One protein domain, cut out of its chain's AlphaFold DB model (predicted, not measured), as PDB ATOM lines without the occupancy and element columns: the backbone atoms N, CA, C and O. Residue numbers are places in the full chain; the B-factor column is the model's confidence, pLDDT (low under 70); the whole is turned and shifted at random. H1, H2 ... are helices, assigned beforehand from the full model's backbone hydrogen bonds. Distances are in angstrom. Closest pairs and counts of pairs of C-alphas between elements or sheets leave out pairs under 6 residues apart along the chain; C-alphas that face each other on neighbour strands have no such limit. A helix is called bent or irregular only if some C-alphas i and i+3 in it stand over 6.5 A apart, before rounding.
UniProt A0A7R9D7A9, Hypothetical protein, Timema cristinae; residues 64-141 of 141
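AT A GLANCE: This is residues 64 to 141 of the 141 residues of the protein "Hypothetical protein" of Timema cristinae (UniProt A0A7R9D7A9). Picture a long, thin chain of helices with H1 between the other two: H3 packs on one end of H1 and H2 on its other end, while residues 124 to 141, most of them in H3, stick out one way and the tip of a loop, residues 87 to 93, sticks out the other way. In the body, H1 and H2 make a small, loose hairpin of unequal helices, and the first part of H3 packs on the first part of H1. The printed part has 78 residues with three named helices, in the order H1, H2, H3, and no named strand; its class is all helix. The whole is extended, with a radius of gyration of the C-alphas of 20.7 A, and spans 72 by 24 by 18 A.

IN THESE COORDINATES: Begin at Ser 64 and go one residue on to C-alpha 65 at (91.751, -41.607, -205.351), where H1 starts; it covers residues 65 to 78 and is 20.4 A long from first to last C-alpha. From Trp 78 a stretch with no named element, residues 79 to 97, leads to H2, residues 98 to 104, which is 9.9 A long. Then find C-alpha 112 at (99.069, -47.541, -195.411); from there H3, residues 112 to 139, runs 40.9 A to C-alpha 139 at (60.407, -42.529, -207.721). None of the three helices is bent.

HOW THE PARTS SIT: Look first at Tyr 68 and Asp 115, whose C-alphas, 6.4 A apart, are the closest of H1 and H3. These helices touch with residues 65 to 68 of H1 and 115 to 119 of H3 alone, and they run opposite ways at a shallow tilt of 30 degrees. At the other end of H1, residues 75 to 78 alone touch H2; the closest C-alphas are those of Trp 78 and Gly 98, 5.0 A apart. H1 and H2 run opposite ways at a steep tilt of 41 degrees and form a helical hairpin. H2 and H3 are apart. In the backbones of H1, H2 and H3, every O i to N i+4 pair is within hydrogen-bond range.

THE WHOLE: The outline is a rod, and the two C-alphas farthest apart are those of Asn 89 and Arg 141, 72.0 A. Without the stretches that stand free, the body has 53 residues and spans 42 by 19 by 16 A. The link from H1 to H2 is long, with 19 residues, and the link from H2 to H3 is short, with 7. The printed part has no cut and ends at Arg 141, the chain's last residue. In the B-factor column you will find a mean pLDDT of 71.9 for the printed part; 38 residues are under 70, among them residues 82 to 113, while H3 has a mean of 86.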
ATOM      1  N   SER A  64      90.593 -37.600-203.318       67.62
ATOM      2  CA  SER A  64      91.423 -37.908-204.472       67.62
ATOM      3  C   SER A  64      91.942 -39.340-204.388       67.62
ATOM      4  O   SER A  64      92.994 -39.600-203.806       67.62
ATOM      5  N   TRP A  65      91.236 -40.265-205.043       69.69
ATOM      6  CA  TRP A  65      91.751 -41.607-205.351       69.69
ATOM      7  C   TRP A  65      93.159 -41.541-205.980       69.69
ATOM      8  O   TRP A  65      94.012 -42.392-205.762       69.69
ATOM      9  N   LEU A  66      93.454 -40.474-206.726       70.25
ATOM     10  CA  LEU A  66      94.766 -40.270-207.335       70.25
ATOM     11  C   LEU A  66      95.882 -40.061-206.303       70.25
ATOM     12  O   LEU A  66      97.015 -40.443-206.572       70.25
ATOM     13  N   MET A  67      95.596 -39.496-205.125       72.75
ATOM     14  CA  MET A  67      96.612 -39.302-204.087       72.75
ATOM     15  C   MET A  67      97.089 -40.644-203.526       72.75
ATOM     16  O   MET A  67      98.293 -40.897-203.553       72.75
ATOM     17  N   TYR A  68      96.169 -41.521-203.103       69.88
ATOM     18  CA  TYR A  68      96.586 -42.817-202.564       69.88
ATOM     19  C   TYR A  68      97.139 -43.754-203.654       69.88
ATOM     20  O   TYR A  68      98.057 -44.523-203.383       69.88
ATOM     21  N   SER A  69      96.678 -43.648-204.912       74.50
ATOM     22  CA  SER A  69      97.314 -44.350-206.041       74.50
ATOM     23  C   SER A  69      98.749 -43.878-206.297       74.50
ATOM     24  O   SER A  69      99.631 -44.702-206.526       74.50
ATOM     25  N   ASN A  70      99.003 -42.565-206.256       73.81
ATOM     26  CA  ASN A  70     100.339 -42.003-206.477       73.81
ATOM     27  C   ASN A  70     101.316 -42.391-205.357       73.81
ATOM     28  O   ASN A  70     102.493 -42.637-205.621       73.81
ATOM     29  N   GLU A  71     100.833 -42.473-204.120       71.31
ATOM     30  CA  GLU A  71     101.587 -42.995-202.978       71.31
ATOM     31  C   GLU A  71     101.916 -44.483-203.150       71.31
ATOM     32  O   GLU A  71     103.092 -44.850-203.138       71.31
ATOM     33  N   ALA A  72     100.912 -45.324-203.419       75.12
ATOM     34  CA  ALA A  72     101.111 -46.759-203.617       75.12
ATOM     35  C   ALA A  72     102.067 -47.059-204.783       75.12
ATOM     36  O   ALA A  72     102.953 -47.906-204.672       75.12
ATOM     37  N   MET A  73     101.938 -46.327-205.892       80.25
ATOM     38  CA  MET A  73     102.830 -46.471-207.040       80.25
ATOM     39  C   MET A  73     104.264 -46.041-206.713       80.25
ATOM     40  O   MET A  73     105.207 -46.686-207.165       80.25
ATOM     41  N   SER A  74     104.438 -44.998-205.896       71.81
ATOM     42  CA  SER A  74     105.768 -44.561-205.453       71.81
ATOM     43  C   SER A  74     106.441 -45.617-204.576       71.81
ATOM     44  O   SER A  74     107.624 -45.882-204.759       71.81
ATOM     45  N   ILE A  75     105.698 -46.271-203.679       70.25
ATOM     46  CA  ILE A  75     106.227 -47.367-202.852       70.25
ATOM     47  C   ILE A  75     106.717 -48.513-203.743       70.25
ATOM     48  O   ILE A  75     107.877 -48.894-203.652       70.25
ATOM     49  N   ILE A  76     105.881 -48.989-204.670       78.56
ATOM     50  CA  ILE A  76     106.229 -50.094-205.583       78.56
ATOM     51  C   ILE A  76     107.437 -49.751-206.471       78.56
ATOM     52  O   ILE A  76     108.190 -50.638-206.870       78.56
ATOM     53  N   GLN A  77     107.607 -48.474-206.821       74.00
ATOM     54  CA  GLN A  77     108.699 -48.016-207.675       74.00
ATOM     55  C   GLN A  77     110.053 -48.016-206.957       74.00
ATOM     56  O   GLN A  77     111.076 -48.285-207.586       74.00
ATOM     57  N   TRP A  78     110.060 -47.675-205.670       70.75
ATOM     58  CA  TRP A  78     111.282 -47.526-204.877       70.75
ATOM     59  C   TRP A  78     111.573 -48.737-203.978       70.75
ATOM     60  O   TRP A  78     112.668 -48.831-203.427       70.75
ATOM     61  N   GLU A  79     110.643 -49.690-203.877       67.25
ATOM     62  CA  GLU A  79     110.821 -50.951-203.157       67.25
ATOM     63  C   GLU A  79     111.991 -51.765-203.742       67.25
ATOM     64  O   GLU A  79     111.971 -52.197-204.897       67.25
ATOM     65  N   GLY A  80     113.032 -51.978-202.931       64.31
ATOM     66  CA  GLY A  80     114.197 -52.796-203.290       64.31
ATOM     67  C   GLY A  80     115.281 -52.086-204.113       64.31
ATOM     68  O   GLY A  80     116.204 -52.750-204.593       64.31
ATOM     69  N   VAL A  81     115.209 -50.762-204.284       72.12
ATOM     70  CA  VAL A  81     116.265 -49.970-204.944       72.12
ATOM     71  C   VAL A  81     117.329 -49.578-203.918       72.12
ATOM     72  O   VAL A  81     117.196 -48.556-203.261       72.12
ATOM     73  N   THR A  82     118.394 -50.379-203.805       63.19
ATOM     74  CA  THR A  82     119.418 -50.261-202.743       63.19
ATOM     75  C   THR A  82     120.665 -49.445-203.108       63.19
ATOM     76  O   THR A  82     121.560 -49.261-202.282       63.19
ATOM     77  N   ASN A  83     120.803 -48.997-204.364       55.50
ATOM     78  CA  ASN A  83     121.960 -48.196-204.770       55.50
ATOM     79  C   ASN A  83     121.643 -47.264-205.943       55.50
ATOM     80  O   ASN A  83     121.494 -47.705-207.087       55.50
ATOM     81  N   ILE A  84     121.573 -45.963-205.664       66.00
ATOM     82  CA  ILE A  84     121.450 -44.923-206.687       66.00
ATOM     83  C   ILE A  84     122.829 -44.278-206.843       66.00
ATOM     84  O   ILE A  84     123.299 -43.552-205.970       66.00
ATOM     85  N   THR A  85     123.517 -44.567-207.950       60.56
ATOM     86  CA  THR A  85     124.886 -44.083-208.172       60.56
ATOM     87  C   THR A  85     124.872 -42.572-208.419       60.56
ATOM     88  O   THR A  85     124.521 -42.107-209.506       60.56
ATOM     89  N   CYS A  86     125.239 -41.785-207.408       64.12
ATOM     90  CA  CYS A  86     125.361 -40.336-207.542       64.12
ATOM     91  C   CYS A  86     126.637 -39.981-208.311       64.12
ATOM     92  O   CYS A  86     127.754 -40.230-207.856       64.12
ATOM     93  N   LEU A  87     126.470 -39.384-209.491       61.25
ATOM     94  CA  LEU A  87     127.585 -38.902-210.293       61.25
ATOM     95  C   LEU A  87     128.026 -37.525-209.772       61.25
ATOM     96  O   LEU A  87     127.383 -36.518-210.047       61.25
ATOM     97  N   ASN A  88     129.148 -37.520-209.055       55.16
ATOM     98  CA  ASN A  88     129.925 -36.366-208.595       55.16
ATOM     99  C   ASN A  88     129.245 -35.418-207.584       55.16
ATOM    100  O   ASN A  88     128.177 -34.853-207.794       55.16
ATOM    101  N   ASN A  89     129.959 -35.228-206.472       54.75
ATOM    102  CA  ASN A  89     129.615 -34.499-205.248       54.75
ATOM    103  C   ASN A  89     129.399 -32.983-205.437       54.75
ATOM    104  O   ASN A  89     130.138 -32.177-204.873       54.75
ATOM    105  N   LEU A  90     128.408 -32.580-206.231       56.62
ATOM    106  CA  LEU A  90     128.074 -31.169-206.464       56.62
ATOM    107  C   LEU A  90     126.614 -30.810-206.178       56.62
ATOM    108  O   LEU A  90     126.260 -29.641-206.297       56.62
ATOM    109  N   ASP A  91     125.784 -31.756-205.734       51.16
ATOM    110  CA  ASP A  91     124.409 -31.453-205.347       51.16
ATOM    111  C   ASP A  91     124.131 -31.924-203.916       51.16
ATOM    112  O   ASP A  91     124.287 -33.096-203.571       51.16
ATOM    113  N   THR A  92     123.725 -30.995-203.055       55.50
ATOM    114  CA  THR A  92     123.527 -31.163-201.600       55.50
ATOM    115  C   THR A  92     122.323 -32.053-201.240       55.50
ATOM    116  O   THR A  92     121.784 -31.979-200.136       55.50
ATOM    117  N   ARG A  93     121.862 -32.903-202.168       55.56
ATOM    118  CA  ARG A  93     120.682 -33.773-202.037       55.56
ATOM    119  C   ARG A  93     120.826 -35.101-202.789       55.56
ATOM    120  O   ARG A  93     119.883 -35.536-203.446       55.56
ATOM    121  N   CYS A  94     121.978 -35.753-202.695       60.12
ATOM    122  CA  CYS A  94     122.099 -37.145-203.131       60.12
ATOM    123  C   CYS A  94     121.317 -38.046-202.155       60.12
ATOM    124  O   CYS A  94     121.652 -38.110-200.974       60.12
ATOM    125  N   LEU A  95     120.244 -38.684-202.633       61.94
ATOM    126  CA  LEU A  95     119.565 -39.767-201.918       61.94
ATOM    127  C   LEU A  95     120.207 -41.069-202.393       61.94
ATOM    128  O   LEU A  95     120.171 -41.369-203.584       61.94
ATOM    129  N   VAL A  96     120.863 -41.767-201.470       62.94
ATOM    130  CA  VAL A  96     121.707 -42.934-201.770       62.94
ATOM    131  C   VAL A  96     120.863 -44.202-201.906       62.94
ATOM    132  O   VAL A  96     121.238 -45.114-202.648       62.94
ATOM    133  N   ASP A  97     119.702 -44.215-201.249       63.03
ATOM    134  CA  ASP A  97     118.846 -45.384-201.095       63.03
ATOM    135  C   ASP A  97     117.366 -45.078-201.387       63.03
ATOM    136  O   ASP A  97     116.890 -43.955-201.182       63.03
ATOM    137  N   GLY A  98     116.624 -46.081-201.862       61.66
ATOM    138  CA  GLY A  98     115.176 -46.000-202.079       61.66
ATOM    139  C   GLY A  98     114.399 -45.819-200.772       61.66
ATOM    140  O   GLY A  98     113.391 -45.106-200.745       61.66
ATOM    141  N   ASP A  99     114.920 -46.362-199.669       64.00
ATOM    142  CA  ASP A  99     114.343 -46.188-198.332       64.00
ATOM    143  C   ASP A  99     114.476 -44.742-197.818       64.00
ATOM    144  O   ASP A  99     113.539 -44.207-197.217       64.00
ATOM    145  N   ASP A 100     115.569 -44.041-198.150       63.62
ATOM    146  CA  ASP A 100     115.731 -42.608-197.851       63.62
ATOM    147  C   ASP A 100     114.728 -41.745-198.638       63.62
ATOM    148  O   ASP A 100     114.253 -40.708-198.154       63.62
ATOM    149  N   VAL A 101     114.363 -42.173-199.855       65.56
ATOM    150  CA  VAL A 101     113.314 -41.522-200.659       65.56
ATOM    151  C   VAL A 101     111.960 -41.716-199.982       65.56
ATOM    152  O   VAL A 101     111.250 -40.732-199.760       65.56
ATOM    153  N   LEU A 102     111.616 -42.945-199.591       63.25
ATOM    154  CA  LEU A 102     110.363 -43.246-198.890       63.25
ATOM    155  C   LEU A 102     110.244 -42.487-197.561       63.25
ATOM    156  O   LEU A 102     109.181 -41.936-197.252       63.25
ATOM    157  N   GLN A 103     111.341 -42.377-196.809       64.56
ATOM    158  CA  GLN A 103     111.373 -41.637-195.548       64.56
ATOM    159  C   GLN A 103     111.174 -40.127-195.762       64.56
ATOM    160  O   GLN A 103     110.430 -39.485-195.013       64.56
ATOM    161  N   LYS A 104     111.749 -39.556-196.830       61.66
ATOM    162  CA  LYS A 104     111.553 -38.146-197.212       61.66
ATOM    163  C   LYS A 104     110.115 -37.827-197.631       61.66
ATOM    164  O   LYS A 104     109.671 -36.692-197.452       61.66
ATOM    165  N   TYR A 105     109.385 -38.812-198.152       59.56
ATOM    166  CA  TYR A 105     107.957 -38.700-198.449       59.56
ATOM    167  C   TYR A 105     107.042 -38.987-197.233       59.56
ATOM    168  O   TYR A 105     105.832 -38.805-197.339       59.56
ATOM    169  N   SER A 106     107.598 -39.304-196.049       55.66
ATOM    170  CA  SER A 106     106.855 -39.537-194.791       55.66
ATOM    171  C   SER A 106     105.866 -40.712-194.827       55.66
ATOM    172  O   SER A 106     104.872 -40.731-194.096       55.66
ATOM    173  N   PHE A 107     106.166 -41.739-195.620       56.44
ATOM    174  CA  PHE A 107     105.384 -42.969-195.647       56.44
ATOM    175  C   PHE A 107     105.741 -43.853-194.442       56.44
ATOM    176  O   PHE A 107     106.700 -44.619-194.459       56.44
ATOM    177  N   LYS A 108     104.986 -43.726-193.342       54.78
ATOM    178  CA  LYS A 108     105.031 -44.697-192.236       54.78
ATOM    179  C   LYS A 108     104.147 -45.886-192.601       54.78
ATOM    180  O   LYS A 108     102.959 -45.698-192.846       54.78
ATOM    181  N   ALA A 109     104.686 -47.104-192.531       53.84
ATOM    182  CA  ALA A 109     103.948 -48.348-192.793       53.84
ATOM    183  C   ALA A 109     102.641 -48.496-191.977       53.84
ATOM    184  O   ALA A 109     101.732 -49.215-192.380       53.84
ATOM    185  N   SER A 110     102.505 -47.778-190.853       57.25
ATOM    186  CA  SER A 110     101.281 -47.730-190.044       57.25
ATOM    187  C   SER A 110     100.104 -47.001-190.707       57.25
ATOM    188  O   SER A 110      98.963 -47.244-190.329       57.25
ATOM    189  N   ASN A 111     100.354 -46.101-191.664       61.31
ATOM    190  CA  ASN A 111      99.311 -45.283-192.297       61.31
ATOM    191  C   ASN A 111      98.743 -45.914-193.573       61.31
ATOM    192  O   ASN A 111      97.589 -45.658-193.894       61.31
ATOM    193  N   PHE A 112      99.482 -46.832-194.198       64.88
ATOM    194  CA  PHE A 112      99.069 -47.541-195.411       64.88
ATOM    195  C   PHE A 112      97.674 -48.184-195.296       64.88
ATOM    196  O   PHE A 112      96.856 -48.118-196.212       64.88
ATOM    197  N   TRP A 113      97.363 -48.767-194.133       67.62
ATOM    198  CA  TRP A 113      96.045 -49.346-193.864       67.62
ATOM    199  C   TRP A 113      94.936 -48.297-193.758       67.62
ATOM    200  O   TRP A 113      93.819 -48.548-194.209       67.62
ATOM    201  N   SER A 114      95.233 -47.122-193.204       70.38
ATOM    202  CA  SER A 114      94.289 -46.000-193.137       70.38
ATOM    203  C   SER A 114      93.991 -45.438-194.527       70.38
ATOM    204  O   SER A 114      92.849 -45.080-194.809       70.38
ATOM    205  N   ASP A 115      94.987 -45.431-195.411       70.88
ATOM    206  CA  ASP A 115      94.859 -44.977-196.795       70.88
ATOM    207  C   ASP A 115      94.002 -45.940-197.636       70.88
ATOM    208  O   ASP A 115      93.070 -45.523-198.332       70.88
ATOM    209  N   ILE A 116      94.218 -47.254-197.482       77.44
ATOM    210  CA  ILE A 116      93.366 -48.302-198.074       77.44
ATOM    211  C   ILE A 116      91.930 -48.222-197.540       77.44
ATOM    212  O   ILE A 116      90.966 -48.341-198.303       77.44
ATOM    213  N   LEU A 117      91.768 -48.004-196.234       82.50
ATOM    214  CA  LEU A 117      90.453 -47.850-195.624       82.50
ATOM    215  C   LEU A 117      89.735 -46.613-196.186       82.50
ATOM    216  O   LEU A 117      88.572 -46.716-196.578       82.50
ATOM    217  N   GLY A 118      90.433 -45.483-196.324       79.00
ATOM    218  CA  GLY A 118      89.909 -44.274-196.962       79.00
ATOM    219  C   GLY A 118      89.400 -44.532-198.381       79.00
ATOM    220  O   GLY A 118      88.274 -44.153-198.713       79.00
ATOM    221  N   MET A 119      90.171 -45.259-199.191       77.75
ATOM    222  CA  MET A 119      89.765 -45.670-200.542       77.75
ATOM    223  C   MET A 119      88.492 -46.519-200.554       77.75
ATOM    224  O   MET A 119      87.583 -46.270-201.351       77.75
ATOM    225  N   SER A 120      88.398 -47.491-199.645       83.75
ATOM    226  CA  SER A 120      87.222 -48.360-199.535       83.75
ATOM    227  C   SER A 120      85.951 -47.582-199.163       83.75
ATOM    228  O   SER A 120      84.882 -47.814-199.733       83.75
ATOM    229  N   VAL A 121      86.076 -46.597-198.270       85.75
ATOM    230  CA  VAL A 121      84.966 -45.744-197.824       85.75
ATOM    231  C   VAL A 121      84.484 -44.840-198.958       85.75
ATOM    232  O   VAL A 121      83.280 -44.748-199.199       85.75
ATOM    233  N   LEU A 122      85.397 -44.214-199.703       83.25
ATOM    234  CA  LEU A 122      85.046 -43.384-200.860       83.25
ATOM    235  C   LEU A 122      84.322 -44.181-201.947       83.25
ATOM    236  O   LEU A 122      83.318 -43.713-202.487       83.25
ATOM    237  N   TYR A 123      84.803 -45.391-202.243       86.81
ATOM    238  CA  TYR A 123      84.155 -46.298-203.187       86.81
ATOM    239  C   TYR A 123      82.705 -46.582-202.776       86.81
ATOM    240  O   TYR A 123      81.783 -46.399-203.577       86.81
ATOM    241  N   ALA A 124      82.487 -46.940-201.509       90.75
ATOM    242  CA  ALA A 124      81.149 -47.178-200.982       90.75
ATOM    243  C   ALA A 124      80.250 -45.935-201.115       90.75
ATOM    244  O   ALA A 124      79.111 -46.053-201.568       90.75
ATOM    245  N   ILE A 125      80.761 -44.739-200.804       89.94
ATOM    246  CA  ILE A 125      80.011 -43.478-200.929       89.94
ATOM    247  C   ILE A 125      79.563 -43.239-202.376       89.94
ATOM    248  O   ILE A 125      78.384 -42.969-202.601       89.94
ATOM    249  N   PHE A 126      80.452 -43.372-203.365       87.38
ATOM    250  CA  PHE A 126      80.080 -43.180-204.773       87.38
ATOM    251  C   PHE A 126      79.022 -44.182-205.240       87.38
ATOM    252  O   PHE A 126      78.074 -43.801-205.932       87.38
ATOM    253  N   HIS A 127      79.134 -45.443-204.819       90.62
ATOM    254  CA  HIS A 127      78.143 -46.470-205.133       90.62
ATOM    255  C   HIS A 127      76.783 -46.193-204.482       90.62
ATOM    256  O   HIS A 127      75.749 -46.318-205.141       90.62
ATOM    257  N   ILE A 128      76.772 -45.753-203.222       94.75
ATOM    258  CA  ILE A 128      75.547 -45.373-202.508       94.75
ATOM    259  C   ILE A 128      74.900 -44.151-203.171       94.75
ATOM    260  O   ILE A 128      73.697 -44.162-203.427       94.75
ATOM    261  N   LEU A 129      75.678 -43.122-203.518       92.81
ATOM    262  CA  LEU A 129      75.176 -41.942-204.231       92.81
ATOM    263  C   LEU A 129      74.596 -42.306-205.602       92.81
ATOM    264  O   LEU A 129      73.526 -41.814-205.964       92.81
ATOM    265  N   GLY A 130      75.258 -43.197-206.344       93.50
ATOM    266  CA  GLY A 130      74.752 -43.725-207.611       93.50
ATOM    267  C   GLY A 130      73.413 -44.447-207.439       93.50
ATOM    268  O   GLY A 130      72.457 -44.163-208.165       93.50
ATOM    269  N   TYR A 131      73.312 -45.312-206.429       94.50
ATOM    270  CA  TYR A 131      72.077 -46.020-206.095       94.50
ATOM    271  C   TYR A 131      70.942 -45.056-205.714       94.50
ATOM    272  O   TYR A 131      69.844 -45.143-206.265       94.50
ATOM    273  N   ILE A 132      71.215 -44.072-204.850       94.69
ATOM    274  CA  ILE A 132      70.242 -43.044-204.445       94.69
ATOM    275  C   ILE A 132      69.781 -42.215-205.650       94.69
ATOM    276  O   ILE A 132      68.587 -41.955-205.791       94.69
ATOM    277  N   CYS A 133      70.698 -41.819-206.538       94.00
ATOM    278  CA  CYS A 133      70.371 -41.050-207.738       94.00
ATOM    279  C   CYS A 133      69.395 -41.814-208.648       94.00
ATOM    280  O   CYS A 133      68.399 -41.252-209.115       94.00
ATOM    281  N   ILE A 134      69.637 -43.114-208.849       95.25
ATOM    282  CA  ILE A 134      68.749 -43.982-209.630       95.25
ATOM    283  C   ILE A 134      67.385 -44.117-208.944       95.25
ATOM    284  O   ILE A 134      66.363 -43.927-209.605       95.25
ATOM    285  N   LEU A 135      67.347 -44.374-207.633       92.19
ATOM    286  CA  LEU A 135      66.092 -44.479-206.880       92.19
ATOM    287  C   LEU A 135      65.276 -43.183-206.914       92.19
ATOM    288  O   LEU A 135      64.058 -43.223-207.086       92.19
ATOM    289  N   TYR A 136      65.931 -42.030-206.797       93.81
ATOM    290  CA  TYR A 136      65.266 -40.733-206.874       93.81
ATOM    291  C   TYR A 136      64.633 -40.506-208.250       93.81
ATOM    292  O   TYR A 136      63.491 -40.055-208.349       93.81
ATOM    293  N   ARG A 137      65.336 -40.877-209.327       91.06
ATOM    294  CA  ARG A 137      64.789 -40.819-210.691       91.06
ATOM    295  C   ARG A 137      63.654 -41.818-210.910       91.06
ATOM    296  O   ARG A 137      62.700 -41.473-211.598       91.06
ATOM    297  N   ALA A 138      63.749 -43.015-210.335       90.25
ATOM    298  CA  ALA A 138      62.718 -44.044-210.435       90.25
ATOM    299  C   ALA A 138      61.434 -43.649-209.692       90.25
ATOM    300  O   ALA A 138      60.354 -43.875-210.213       90.25
ATOM    301  N   LYS A 139      61.549 -43.005-208.522       83.75
ATOM    302  CA  LYS A 139      60.407 -42.529-207.721       83.75
ATOM    303  C   LYS A 139      59.746 -41.263-208.280       83.75
ATOM    304  O   LYS A 139      58.607 -40.967-207.942       83.75
ATOM    305  N   LYS A 140      60.472 -40.481-209.089       71.06
ATOM    306  CA  LYS A 140      59.935 -39.295-209.784       71.06
ATOM    307  C   LYS A 140      59.158 -39.662-211.065       71.06
ATOM    308  O   LYS A 140      58.575 -38.775-211.682       71.06
ATOM    309  N   ARG A 141      59.186 -40.932-211.476       50.41
ATOM    310  CA  ARG A 141      58.345 -41.494-212.537       50.41
ATOM    311  C   ARG A 141      57.112 -42.143-211.924       50.41
ATOM    312  O   ARG A 141      56.071 -42.088-212.605       50.41
TER     313      ARG A 141